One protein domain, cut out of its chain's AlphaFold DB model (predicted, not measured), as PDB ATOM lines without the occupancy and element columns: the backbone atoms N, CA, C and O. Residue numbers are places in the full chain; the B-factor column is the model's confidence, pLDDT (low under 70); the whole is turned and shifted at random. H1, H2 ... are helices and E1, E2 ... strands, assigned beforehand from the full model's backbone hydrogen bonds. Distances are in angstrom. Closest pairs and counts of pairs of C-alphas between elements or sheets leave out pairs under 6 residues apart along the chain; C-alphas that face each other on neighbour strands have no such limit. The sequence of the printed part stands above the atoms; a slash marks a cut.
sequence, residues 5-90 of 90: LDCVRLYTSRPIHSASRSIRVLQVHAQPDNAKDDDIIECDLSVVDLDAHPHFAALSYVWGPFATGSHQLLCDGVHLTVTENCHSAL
ATOM      1  N   LEU A   5     154.723 182.494 280.521       72.06
ATOM      2  CA  LEU A   5     153.267 182.609 280.616       72.06
ATOM      3  C   LEU A   5     152.623 181.374 281.270       72.06
ATOM      4  O   LEU A   5     151.708 181.519 282.080       72.06
ATOM      5  N   ASP A   6     153.113 180.174 280.960       76.19
ATOM      6  CA  ASP A   6     152.636 178.922 281.558       76.19
ATOM      7  C   ASP A   6     152.934 178.865 283.061       76.19
ATOM      8  O   ASP A   6     152.068 178.505 283.860       76.19
ATOM      9  N   CYS A   7     154.139 179.290 283.456       70.62
ATOM     10  CA  CYS A   7     154.529 179.413 284.860       70.62
ATOM     11  C   CYS A   7     153.628 180.396 285.609       70.62
ATOM     12  O   CYS A   7     153.186 180.096 286.718       70.62
ATOM     13  N   VAL A   8     153.318 181.547 285.002       74.88
ATOM     14  CA  VAL A   8     152.367 182.500 285.581       74.88
ATOM     15  C   VAL A   8     150.999 181.841 285.742       74.88
ATOM     16  O   VAL A   8     150.436 181.912 286.826       74.88
ATOM     17  N   ARG A   9     150.461 181.143 284.736       76.88
ATOM     18  CA  ARG A   9     149.124 180.523 284.838       76.88
ATOM     19  C   ARG A   9     149.033 179.460 285.940       76.88
ATOM     20  O   ARG A   9     148.069 179.478 286.703       76.88
ATOM     21  N   LEU A  10     150.041 178.599 286.066       81.00
ATOM     22  CA  LEU A  10     150.067 177.521 287.062       81.00
ATOM     23  C   LEU A  10     150.376 177.995 288.481       81.00
ATOM     24  O   LEU A  10     149.737 177.569 289.442       81.00
ATOM     25  N   TYR A  11     151.383 178.855 288.625       84.50
ATOM     26  CA  TYR A  11     151.924 179.236 289.929       84.50
ATOM     27  C   TYR A  11     151.437 180.608 290.401       84.50
ATOM     28  O   TYR A  11     151.915 181.117 291.417       84.50
ATOM     29  N   THR A  12     150.453 181.202 289.716       87.31
ATOM     30  CA  THR A  12     149.730 182.357 290.255       87.31
ATOM     31  C   THR A  12     149.088 181.967 291.580       87.31
ATOM     32  O   THR A  12     148.308 181.018 291.675       87.31
ATOM     33  N   SER A  13     149.408 182.733 292.621       87.69
ATOM     34  CA  SER A  13     148.830 182.545 293.944       87.69
ATOM     35  C   SER A  13     147.307 182.673 293.886       87.69
ATOM     36  O   SER A  13     146.775 183.697 293.458       87.69
ATOM     37  N   ARG A  14     146.604 181.642 294.365       88.81
ATOM     38  CA  ARG A  14     145.145 181.635 294.557       88.81
ATOM     39  C   ARG A  14     144.839 181.664 296.060       88.81
ATOM     40  O   ARG A  14     144.601 180.596 296.634       88.81
ATOM     41  N   PRO A  15     144.986 182.810 296.754       90.06
ATOM     42  CA  PRO A  15     144.932 182.874 298.214       90.06
ATOM     43  C   PRO A  15     143.556 182.470 298.753       90.06
ATOM     44  O   PRO A  15     142.530 182.791 298.165       90.06
ATOM     45  N   ILE A  16     143.552 181.778 299.894       92.31
ATOM     46  CA  ILE A  16     142.339 181.505 300.670       92.31
ATOM     47  C   ILE A  16     142.330 182.488 301.837       92.31
ATOM     48  O   ILE A  16     143.317 182.591 302.570       92.31
ATOM     49  N   HIS A  17     141.232 183.222 302.006       88.19
ATOM     50  CA  HIS A  17     141.085 184.139 303.128       88.19
ATOM     51  C   HIS A  17     140.934 183.348 304.429       88.19
ATOM     52  O   HIS A  17     140.125 182.429 304.508       88.19
ATOM     53  N   SER A  18     141.660 183.729 305.479       85.31
ATOM     54  CA  SER A  18     141.620 183.036 306.777       85.31
ATOM     55  C   SER A  18     140.240 183.043 307.445       85.31
ATOM     56  O   SER A  18     139.954 182.174 308.260       85.31
ATOM     57  N   ALA A  19     139.386 184.010 307.097       90.75
ATOM     58  CA  ALA A  19     138.003 184.086 307.560       90.75
ATOM     59  C   ALA A  19     137.014 183.259 306.709       90.75
ATOM     60  O   ALA A  19     135.862 183.116 307.103       90.75
ATOM     61  N   SER A  20     137.437 182.738 305.549       92.12
ATOM     62  CA  SER A  20     136.601 181.911 304.667       92.12
ATOM     63  C   SER A  20     136.765 180.425 304.974       92.12
ATOM     64  O   SER A  20     137.869 179.966 305.271       92.12
ATOM     65  N   ARG A  21     135.683 179.651 304.852       95.44
ATOM     66  CA  ARG A  21     135.717 178.185 304.932       95.44
ATOM     67  C   ARG A  21     135.965 177.577 303.555       95.44
ATOM     68  O   ARG A  21     135.175 176.777 303.076       95.44
ATOM     69  N   SER A  22     137.069 177.948 302.916       96.38
ATOM     70  CA  SER A  22     137.397 177.482 301.565       96.38
ATOM     71  C   SER A  22     138.628 176.585 301.534       96.38
ATOM     72  O   SER A  22     139.530 176.711 302.363       96.38
ATOM     73  N   ILE A  23     138.686 175.692 300.548       95.06
ATOM     74  CA  ILE A  23     139.842 174.830 300.273       95.06
ATOM     75  C   ILE A  23     140.180 174.853 298.784       95.06
ATOM     76  O   ILE A  23     139.354 175.237 297.958       95.06
ATOM     77  N   ARG A  24     141.400 174.437 298.436       94.44
ATOM     78  CA  ARG A  24     141.770 174.156 297.045       94.44
ATOM     79  C   ARG A  24     141.487 172.692 296.749       94.44
ATOM     80  O   ARG A  24     141.891 171.836 297.532       94.44
ATOM     81  N   VAL A  25     140.831 172.423 295.632       95.19
ATOM     82  CA  VAL A  25     140.566 171.070 295.140       95.19
ATOM     83  C   VAL A  25     141.157 170.911 293.749       95.19
ATOM     84  O   VAL A  25     141.217 171.872 292.981       95.19
ATOM     85  N   LEU A  26     141.609 169.697 293.450       94.44
ATOM     86  CA  LEU A  26     141.987 169.294 292.105       94.44
ATOM     87  C   LEU A  26     140.767 168.634 291.461       94.44
ATOM     88  O   LEU A  26     140.277 167.624 291.963       94.44
ATOM     89  N   GLN A  27     140.261 169.222 290.388       95.06
ATOM     90  CA  GLN A  27     139.165 168.670 289.607       95.06
ATOM     91  C   GLN A  27     139.755 167.857 288.461       95.06
ATOM     92  O   GLN A  27     140.359 168.430 287.563       95.06
ATOM     93  N   VAL A  28     139.593 166.536 288.495       94.31
ATOM     94  CA  VAL A  28     140.017 165.640 287.409       94.31
ATOM     95  C   VAL A  28     138.869 165.505 286.412       94.31
ATOM     96  O   VAL A  28     137.734 165.232 286.812       94.31
ATOM     97  N   HIS A  29     139.139 165.738 285.130       94.19
ATOM     98  CA  HIS A  29     138.127 165.650 284.080       94.19
ATOM     99  C   HIS A  29     137.903 164.204 283.655       94.19
ATOM    100  O   HIS A  29     138.827 163.392 283.623       94.19
ATOM    101  N   ALA A  30     136.654 163.881 283.324       91.56
ATOM    102  CA  ALA A  30     136.321 162.571 282.791       91.56
ATOM    103  C   ALA A  30     136.935 162.409 281.397       91.56
ATOM    104  O   ALA A  30     136.776 163.273 280.533       91.56
ATOM    105  N   GLN A  31     137.598 161.279 281.179       89.75
ATOM    106  CA  GLN A  31     138.058 160.884 279.856       89.75
ATOM    107  C   GLN A  31     136.871 160.393 279.006       89.75
ATOM    108  O   GLN A  31     135.893 159.875 279.556       89.75
ATOM    109  N   PRO A  32     136.917 160.554 277.674       89.50
ATOM    110  CA  PRO A  32     135.906 159.993 276.783       89.50
ATOM    111  C   PRO A  32     135.933 158.453 276.794       89.50
ATOM    112  O   PRO A  32     136.963 157.843 277.065       89.50
ATOM    113  N   ASP A  33     134.821 157.809 276.427       88.88
ATOM    114  CA  ASP A  33     134.664 156.339 276.476       88.88
ATOM    115  C   ASP A  33     135.686 155.553 275.628       88.88
ATOM    116  O   ASP A  33     135.865 154.351 275.810       88.88
ATOM    117  N   ASN A  34     136.321 156.211 274.656       90.19
ATOM    118  CA  ASN A  34     137.335 155.630 273.779       90.19
ATOM    119  C   ASN A  34     138.773 155.969 274.197       90.19
ATOM    120  O   ASN A  34     139.695 155.699 273.420       90.19
ATOM    121  N   ALA A  35     138.949 156.584 275.368       85.12
ATOM    122  CA  ALA A  35     140.260 156.889 275.901       85.12
ATOM    123  C   ALA A  35     141.046 155.610 276.182       85.12
ATOM    124  O   ALA A  35     140.497 154.561 276.531       85.12
ATOM    125  N   LYS A  36     142.353 155.701 275.986       86.06
ATOM    126  CA  LYS A  36     143.308 154.647 276.312       86.06
ATOM    127  C   LYS A  36     143.875 154.895 277.701       86.06
ATOM    128  O   LYS A  36     143.953 156.034 278.141       86.06
ATOM    129  N   ASP A  37     144.364 153.834 278.333       78.44
ATOM    130  CA  ASP A  37     145.016 153.917 279.647       78.44
ATOM    131  C   ASP A  37     146.226 154.877 279.661       78.44
ATOM    132  O   ASP A  37     146.564 155.420 280.707       78.44
ATOM    133  N   ASP A  38     146.849 155.115 278.499       81.25
ATOM    134  CA  ASP A  38     147.996 156.020 278.334       81.25
ATOM    135  C   ASP A  38     147.597 157.468 277.967       81.25
ATOM    136  O   ASP A  38     148.472 158.304 277.711       81.25
ATOM    137  N   ASP A  39     146.299 157.777 277.865       86.69
ATOM    138  CA  ASP A  39     145.853 159.135 277.558       86.69
ATOM    139  C   ASP A  39     146.123 160.082 278.738       86.69
ATOM    140  O   ASP A  39     146.070 159.718 279.913       86.69
ATOM    141  N   ILE A  40     146.440 161.335 278.414       92.38
ATOM    142  CA  ILE A  40     146.873 162.328 279.400       92.38
ATOM    143  C   ILE A  40     145.712 162.693 280.330       92.38
ATOM    144  O   ILE A  40     144.649 163.119 279.876       92.38
ATOM    145  N   ILE A  41     145.959 162.625 281.640       93.81
ATOM    146  CA  ILE A  41     145.042 163.142 282.659       93.81
ATOM    147  C   ILE A  41     144.914 164.661 282.502       93.81
ATOM    148  O   ILE A  41     145.908 165.388 282.586       93.81
ATOM    149  N   GLU A  42     143.685 165.142 282.319       95.44
ATOM    150  CA  GLU A  42     143.352 166.566 282.328       95.44
ATOM    151  C   GLU A  42     142.705 166.944 283.663       95.44
ATOM    152  O   GLU A  42     141.823 166.247 284.174       95.44
ATOM    153  N   CYS A  43     143.142 168.053 284.250       95.19
ATOM    154  CA  CYS A  43     142.613 168.545 285.511       95.19
ATOM    155  C   CYS A  43     142.682 170.071 285.628       95.19
ATOM    156  O   CYS A  43     143.391 170.745 284.888       95.19
ATOM    157  N   ASP A  44     141.960 170.618 286.598       94.31
ATOM    158  CA  ASP A  44     142.041 172.029 286.971       94.31
ATOM    159  C   ASP A  44     142.189 172.169 288.481       94.31
ATOM    160  O   ASP A  44     141.571 171.441 289.266       94.31
ATOM    161  N   LEU A  45     142.974 173.152 288.913       93.25
ATOM    162  CA  LEU A  45     142.965 173.571 290.306       93.25
ATOM    163  C   LEU A  45     141.806 174.552 290.502       93.25
ATOM    164  O   LEU A  45     141.617 175.465 289.707       93.25
ATOM    165  N   SER A  46     141.042 174.445 291.583       92.44
ATOM    166  CA  SER A  46     140.014 175.439 291.911       92.44
ATOM    167  C   SER A  46     139.933 175.691 293.413       92.44
ATOM    168  O   SER A  46     140.423 174.901 294.218       92.44
ATOM    169  N   VAL A  47     139.374 176.840 293.801       94.75
ATOM    170  CA  VAL A  47     139.056 177.153 295.201       94.75
ATOM    171  C   VAL A  47     137.555 176.991 295.372       94.75
ATOM    172  O   VAL A  47     136.789 177.621 294.646       94.75
ATOM    173  N   VAL A  48     137.144 176.168 296.332       95.12
ATOM    174  CA  VAL A  48     135.733 175.897 296.626       95.12
ATOM    175  C   VAL A  48     135.385 176.335 298.040       95.12
ATOM    176  O   VAL A  48     136.204 176.229 298.954       95.12
ATOM    177  N   ASP A  49     134.162 176.828 298.214       95.12
ATOM    178  CA  ASP A  49     133.577 177.147 299.515       95.12
ATOM    179  C   ASP A  49     132.931 175.897 300.120       95.12
ATOM    180  O   ASP A  49     132.076 175.273 299.494       95.12
ATOM    181  N   LEU A  50     133.332 175.523 301.333       95.50
ATOM    182  CA  LEU A  50     132.777 174.372 302.040       95.50
ATOM    183  C   LEU A  50     131.346 174.622 302.526       95.50
ATOM    184  O   LEU A  50     130.599 173.657 302.682       95.50
ATOM    185  N   ASP A  51     130.942 175.879 302.737       95.75
ATOM    186  CA  ASP A  51     129.564 176.215 303.123       95.75
ATOM    187  C   ASP A  51     128.572 176.018 301.962       95.75
ATOM    188  O   ASP A  51     127.371 175.844 302.181       95.75
ATOM    189  N   ALA A  52     129.075 175.930 300.726       95.56
ATOM    190  CA  ALA A  52     128.299 175.538 299.552       95.56
ATOM    191  C   ALA A  52     128.082 174.014 299.437       95.56
ATOM    192  O   ALA A  52     127.436 173.566 298.494       95.56
ATOM    193  N   HIS A  53     128.591 173.222 300.389       94.56
ATOM    194  CA  HIS A  53     128.489 171.756 300.416       94.56
ATOM    195  C   HIS A  53     128.954 171.074 299.108       94.56
ATOM    196  O   HIS A  53     128.207 170.285 298.526       94.56
ATOM    197  N   PRO A  54     130.176 171.364 298.613       95.31
ATOM    198  CA  PRO A  54     130.655 170.798 297.360       95.31
ATOM    199  C   PRO A  54     130.864 169.285 297.484       95.31
ATOM    200  O   PRO A  54     131.298 168.778 298.519       95.31
ATOM    201  N   HIS A  55     130.605 168.568 296.393       93.75
ATOM    202  CA  HIS A  55     130.894 167.143 296.296       93.75
ATOM    203  C   HIS A  55     132.334 166.934 295.832       93.75
ATOM    204  O   HIS A  55     132.727 167.414 294.773       93.75
ATOM    205  N   PHE A  56     133.112 166.193 296.611       92.69
ATOM    206  CA  PHE A  56     134.455 165.769 296.240       92.69
ATOM    207  C   PHE A  56     134.773 164.429 296.901       92.69
ATOM    208  O   PHE A  56     134.231 164.095 297.957       92.69
ATOM    209  N   ALA A  57     135.663 163.663 296.279       91.81
ATOM    210  CA  ALA A  57     136.253 162.484 296.887       91.81
ATOM    211  C   ALA A  57     137.624 162.854 297.458       91.81
ATOM    212  O   ALA A  57     138.403 163.562 296.821       91.81
ATOM    213  N   ALA A  58     137.920 162.386 298.668       90.56
ATOM    214  CA  ALA A  58     139.264 162.493 299.210       90.56
ATOM    215  C   ALA A  58     140.129 161.380 298.615       90.56
ATOM    216  O   ALA A  58     139.782 160.203 298.715       90.56
ATOM    217  N   LEU A  59     141.267 161.753 298.037       88.25
ATOM    218  CA  LEU A  59     142.257 160.797 297.573       88.25
ATOM    219  C   LEU A  59     143.202 160.436 298.723       88.25
ATOM    220  O   LEU A  59     143.853 161.306 299.301       88.25
ATOM    221  N   SER A  60     143.284 159.149 299.052       85.19
ATOM    222  CA  SER A  60     144.224 158.629 300.045       85.19
ATOM    223  C   SER A  60     145.191 157.676 299.359       85.19
ATOM    224  O   SER A  60     144.790 156.612 298.897       85.19
ATOM    225  N   TYR A  61     146.463 158.063 299.286       85.44
ATOM    226  CA  TYR A  61     147.522 157.217 298.751       85.44
ATOM    227  C   TYR A  61     148.768 157.305 299.630       85.44
ATOM    228  O   TYR A  61     149.000 158.293 300.334       85.44
ATOM    229  N   VAL A  62     149.571 156.245 299.609       80.44
ATOM    230  CA  VAL A  62     150.871 156.225 300.277       80.44
ATOM    231  C   VAL A  62     151.898 156.778 299.304       80.44
ATOM    232  O   VAL A  62     151.980 156.330 298.162       80.44
ATOM    233  N   TRP A  63     152.718 157.717 299.766       72.31
ATOM    234  CA  TRP A  63     153.915 158.106 299.036       72.31
ATOM    235  C   TRP A  63     154.828 156.879 298.961       72.31
ATOM    236  O   TRP A  63     155.435 156.481 299.953       72.31
ATOM    237  N   GLY A  64     154.819 156.215 297.804       72.31
ATOM    238  CA  GLY A  64     155.633 155.038 297.540       72.31
ATOM    239  C   GLY A  64     157.136 155.348 297.542       72.31
ATOM    240  O   GLY A  64     157.549 156.475 297.832       72.31
ATOM    241  N   PRO A  65     157.983 154.359 297.211       79.12
ATOM    242  CA  PRO A  65     159.405 154.606 297.002       79.12
ATOM    243  C   PRO A  65     159.619 155.703 295.953       79.12
ATOM    244  O   PRO A  65     158.759 155.947 295.105       79.12
ATOM    245  N   PHE A  66     160.781 156.358 296.009       77.19
ATOM    246  CA  PHE A  66     161.142 157.396 295.048       77.19
ATOM    247  C   PHE A  66     161.022 156.840 293.624       77.19
ATOM    248  O   PHE A  66     161.749 155.920 293.245       77.19
ATOM    249  N   ALA A  67     160.076 157.371 292.856       78.12
ATOM    250  CA  ALA A  67     159.862 156.952 291.485       78.12
ATOM    251  C   ALA A  67     160.855 157.663 290.561       78.12
ATOM    252  O   ALA A  67     161.064 158.870 290.671       78.12
ATOM    253  N   THR A  68     161.462 156.912 289.644       76.00
ATOM    254  CA  THR A  68     162.339 157.454 288.594       76.00
ATOM    255  C   THR A  68     161.576 157.820 287.321       76.00
ATOM    256  O   THR A  68     162.088 158.589 286.511       76.00
ATOM    257  N   GLY A  69     160.365 157.278 287.146       78.00
ATOM    258  CA  GLY A  69     159.469 157.581 286.034       78.00
ATOM    259  C   GLY A  69     158.748 158.915 286.214       78.00
ATOM    260  O   GLY A  69     158.431 159.322 287.339       78.00
ATOM    261  N   SER A  70     158.486 159.583 285.093       87.31
ATOM    262  CA  SER A  70     157.681 160.794 285.046       87.31
ATOM    263  C   SER A  70     156.599 160.707 283.977       87.31
ATOM    264  O   SER A  70     156.821 160.165 282.896       87.31
ATOM    265  N   HIS A  71     155.437 161.272 284.293       91.44
ATOM    266  CA  HIS A  71     154.269 161.344 283.417       91.44
ATOM    267  C   HIS A  71     153.901 162.793 283.147       91.44
ATOM    268  O   HIS A  71     154.236 163.684 283.934       91.44
ATOM    269  N   GLN A  72     153.225 163.030 282.028       93.38
ATOM    270  CA  GLN A  72     152.645 164.333 281.720       93.38
ATOM    271  C   GLN A  72     151.174 164.345 282.119       93.38
ATOM    272  O   GLN A  72     150.443 163.414 281.805       93.38
ATOM    273  N   LEU A  73     150.744 165.433 282.747       93.75
ATOM    274  CA  LEU A  73     149.334 165.770 282.920       93.75
ATOM    275  C   LEU A  73     149.063 167.163 282.352       93.75
ATOM    276  O   LEU A  73     149.992 167.962 282.207       93.75
ATOM    277  N   LEU A  74     147.810 167.463 282.033       94.00
ATOM    278  CA  LEU A  74     147.377 168.783 281.581       94.00
ATOM    279  C   LEU A  74     146.594 169.460 282.711       94.00
ATOM    280  O   LEU A  74     145.472 169.063 282.993       94.00
ATOM    281  N   CYS A  75     147.186 170.461 283.371       93.69
ATOM    282  CA  CYS A  75     146.557 171.182 284.483       93.69
ATOM    283  C   CYS A  75     146.338 172.651 284.138       93.69
ATOM    284  O   CYS A  75     147.292 173.325 283.741       93.69
ATOM    285  N   ASP A  76     145.108 173.159 284.265       92.62
ATOM    286  CA  ASP A  76     144.742 174.516 283.835       92.62
ATOM    287  C   ASP A  76     145.179 174.788 282.371       92.62
ATOM    288  O   ASP A  76     145.561 175.903 282.005       92.62
ATOM    289  N   GLY A  77     145.190 173.767 281.506       91.19
ATOM    290  CA  GLY A  77     145.680 173.854 280.122       91.19
ATOM    291  C   GLY A  77     147.205 173.964 279.967       91.19
ATOM    292  O   GLY A  77     147.677 174.385 278.913       91.19
ATOM    293  N   VAL A  78     147.984 173.626 280.999       92.00
ATOM    294  CA  VAL A  78     149.453 173.604 280.966       92.00
ATOM    295  C   VAL A  78     149.985 172.198 281.244       92.00
ATOM    296  O   VAL A  78     149.557 171.532 282.183       92.00
ATOM    297  N   HIS A  79     150.960 171.753 280.448       91.75
ATOM    298  CA  HIS A  79     151.608 170.456 280.641       91.75
ATOM    299  C   HIS A  79     152.517 170.451 281.876       91.75
ATOM    300  O   HIS A  79     153.513 171.175 281.932       91.75
ATOM    301  N   LEU A  80     152.192 169.604 282.850       91.38
ATOM    302  CA  LEU A  80     152.964 169.389 284.065       91.38
ATOM    303  C   LEU A  80     153.594 168.001 284.073       91.38
ATOM    304  O   LEU A  80     152.943 167.002 283.783       91.38
ATOM    305  N   THR A  81     154.853 167.945 284.496       91.44
ATOM    306  CA  THR A  81     155.538 166.684 284.772       91.44
ATOM    307  C   THR A  81     155.283 166.268 286.215       91.44
ATOM    308  O   THR A  81     155.648 167.001 287.136       91.44
ATOM    309  N   VAL A  82     154.731 165.075 286.418       89.75
ATOM    310  CA  VAL A  82     154.561 164.457 287.740       89.75
ATOM    311  C   VAL A  82     155.326 163.146 287.837       89.75
ATOM    312  O   VAL A  82     155.710 162.555 286.834       89.75
ATOM    313  N   THR A  83     155.579 162.695 289.057       90.56
ATOM    314  CA  THR A  83     156.181 161.389 289.336       90.56
ATOM    315  C   THR A  83     155.156 160.261 289.188       90.56
ATOM    316  O   THR A  83     153.959 160.489 289.358       90.56
ATOM    317  N   GLU A  84     155.630 159.032 288.941       88.94
ATOM    318  CA  GLU A  84     154.795 157.813 288.849       88.94
ATOM    319  C   GLU A  84     153.750 157.717 289.961       88.94
ATOM    320  O   GLU A  84     152.569 157.576 289.695       88.94
ATOM    321  N   ASN A  85     154.165 157.870 291.219       87.62
ATOM    322  CA  ASN A  85     153.269 157.723 292.363       87.62
ATOM    323  C   ASN A  85     152.129 158.752 292.388       87.62
ATOM    324  O   ASN A  85     151.066 158.452 292.917       87.62
ATOM    325  N   CYS A  86     152.353 159.959 291.858       88.19
ATOM    326  CA  CYS A  86     151.296 160.953 291.724       88.19
ATOM    327  C   CYS A  86     150.374 160.595 290.559       88.19
ATOM    328  O   CYS A  86     149.169 160.754 290.696       88.19
ATOM    329  N   HIS A  87     150.925 160.103 289.447       90.00
ATOM    330  CA  HIS A  87     150.132 159.660 288.304       90.00
ATOM    331  C   HIS A  87     149.236 158.475 288.674       90.00
ATOM    332  O   HIS A  87     148.040 158.544 288.463       90.00
ATOM    333  N   SER A  88     149.778 157.432 289.310       87.50
ATOM    334  CA  SER A  88     149.004 156.243 289.697       87.50
ATOM    335  C   SER A  88     147.933 156.513 290.760       87.50
ATOM    336  O   SER A  88     147.073 155.665 290.983       87.50
ATOM    337  N   ALA A  89     148.049 157.616 291.502       88.62
ATOM    338  CA  ALA A  89     147.074 157.981 292.520       88.62
ATOM    339  C   ALA A  89     145.870 158.731 291.930       88.62
ATOM    340  O   ALA A  89     144.813 158.728 292.555       88.62
ATOM    341  N   LEU A  90     146.044 159.396 290.786       87.88
ATOM    342  CA  LEU A  90     144.995 160.140 290.086       87.88
ATOM    343  C   LEU A  90     144.191 159.210 289.173       87.88
ATOM    344  O   LEU A  90     142.973 159.470 289.064       87.88
TER     345      LEU A  90
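This is residues 5 to 90 of the 90 residues of an uncharacterized protein of Cochliobolus sativus (strain ND90Pr / ATCC 201652) (UniProt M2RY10). Two strand hairpins, E1 with E2 and E3 with E4, are joined by a short parallel pairing of E2 with E3 into one strongly twisted sheet, curled like part of a barrel. The small helix H1 lies over the E3 and E4 hairpin, the one-turn helix H2 grazes the sheet just after E4, and residues 32 to 37 of the long link from E1 to E2 stick out free. The printed part has 86 residues, with two named helices and four named strands in the chain order H1, E1, E2, E3, E4, H2; the sheet is mixed, in the order E1, E2, E3, E4. The class is mixed, helices and strands, with under half of the residues in named elements. The whole is loose, with a radius of gyration of the C-alphas of 14.8 A and spans of 40 by 31 by 30 A.

Start in the sheet at E2, residues 42 to 49, an inner strand with staggered pairing. Its residues 43 to 49 pair with the edge strand E1, residues 22 to 28, as an antiparallel hairpin at 159 degrees; look for N 25 and O 46, 2.9 A apart. Its residues 42 to 43 pair with the inner strand E3, residues 70 to 75, parallel at 54 degrees; here N 43 and O 74 are 2.8 A apart. The edge strand E4, residues 78 to 83, is the other neighbour of E3 and forms an antiparallel hairpin with it at 146 degrees, with N 73 and O 80 within hydrogen-bond range at 2.9 A. E1 is apart from E3 and from E4. H1, residues 5 to 11, is on the sheet at a height of 9.2 A, over E4 and only just over E3, where 3 of its C-alphas fall. On the local plane it runs slantwise to the strands, at 50 degrees to E4; the closest C-alphas of H1 and E4 are those of Asp 6 and Val 78, 6.2 A apart. H2, residues 84 to 87, only grazes the sheet; its closest C-alpha pair with E3 is Glu 84 and Ser 70, 5.6 A. In H1 every O i to N i+4 pair is within hydrogen-bond range; H2 is too short for such a pair.

Find C-alpha 42 at (143.352, 166.566, 282.328); from there E2 runs 22.4 A to C-alpha 49 at (133.577, 177.147, 299.515). E1 covers 18.6 A, E4 16.3 A and E3 15.2 A. H1 begins at C-alpha 5, (153.267, 182.609, 280.616), and covers 10.0 A; H2 covers 5.0 A.

The C-alphas of Ala 19 and Asn 34, the two farthest apart, are 44.2 A from each other. The links E1 to E2, with 13 residues, and E2 to E3, with 20, are long. The printed part has no cut, and no printed residue is under 70 in pLDDT.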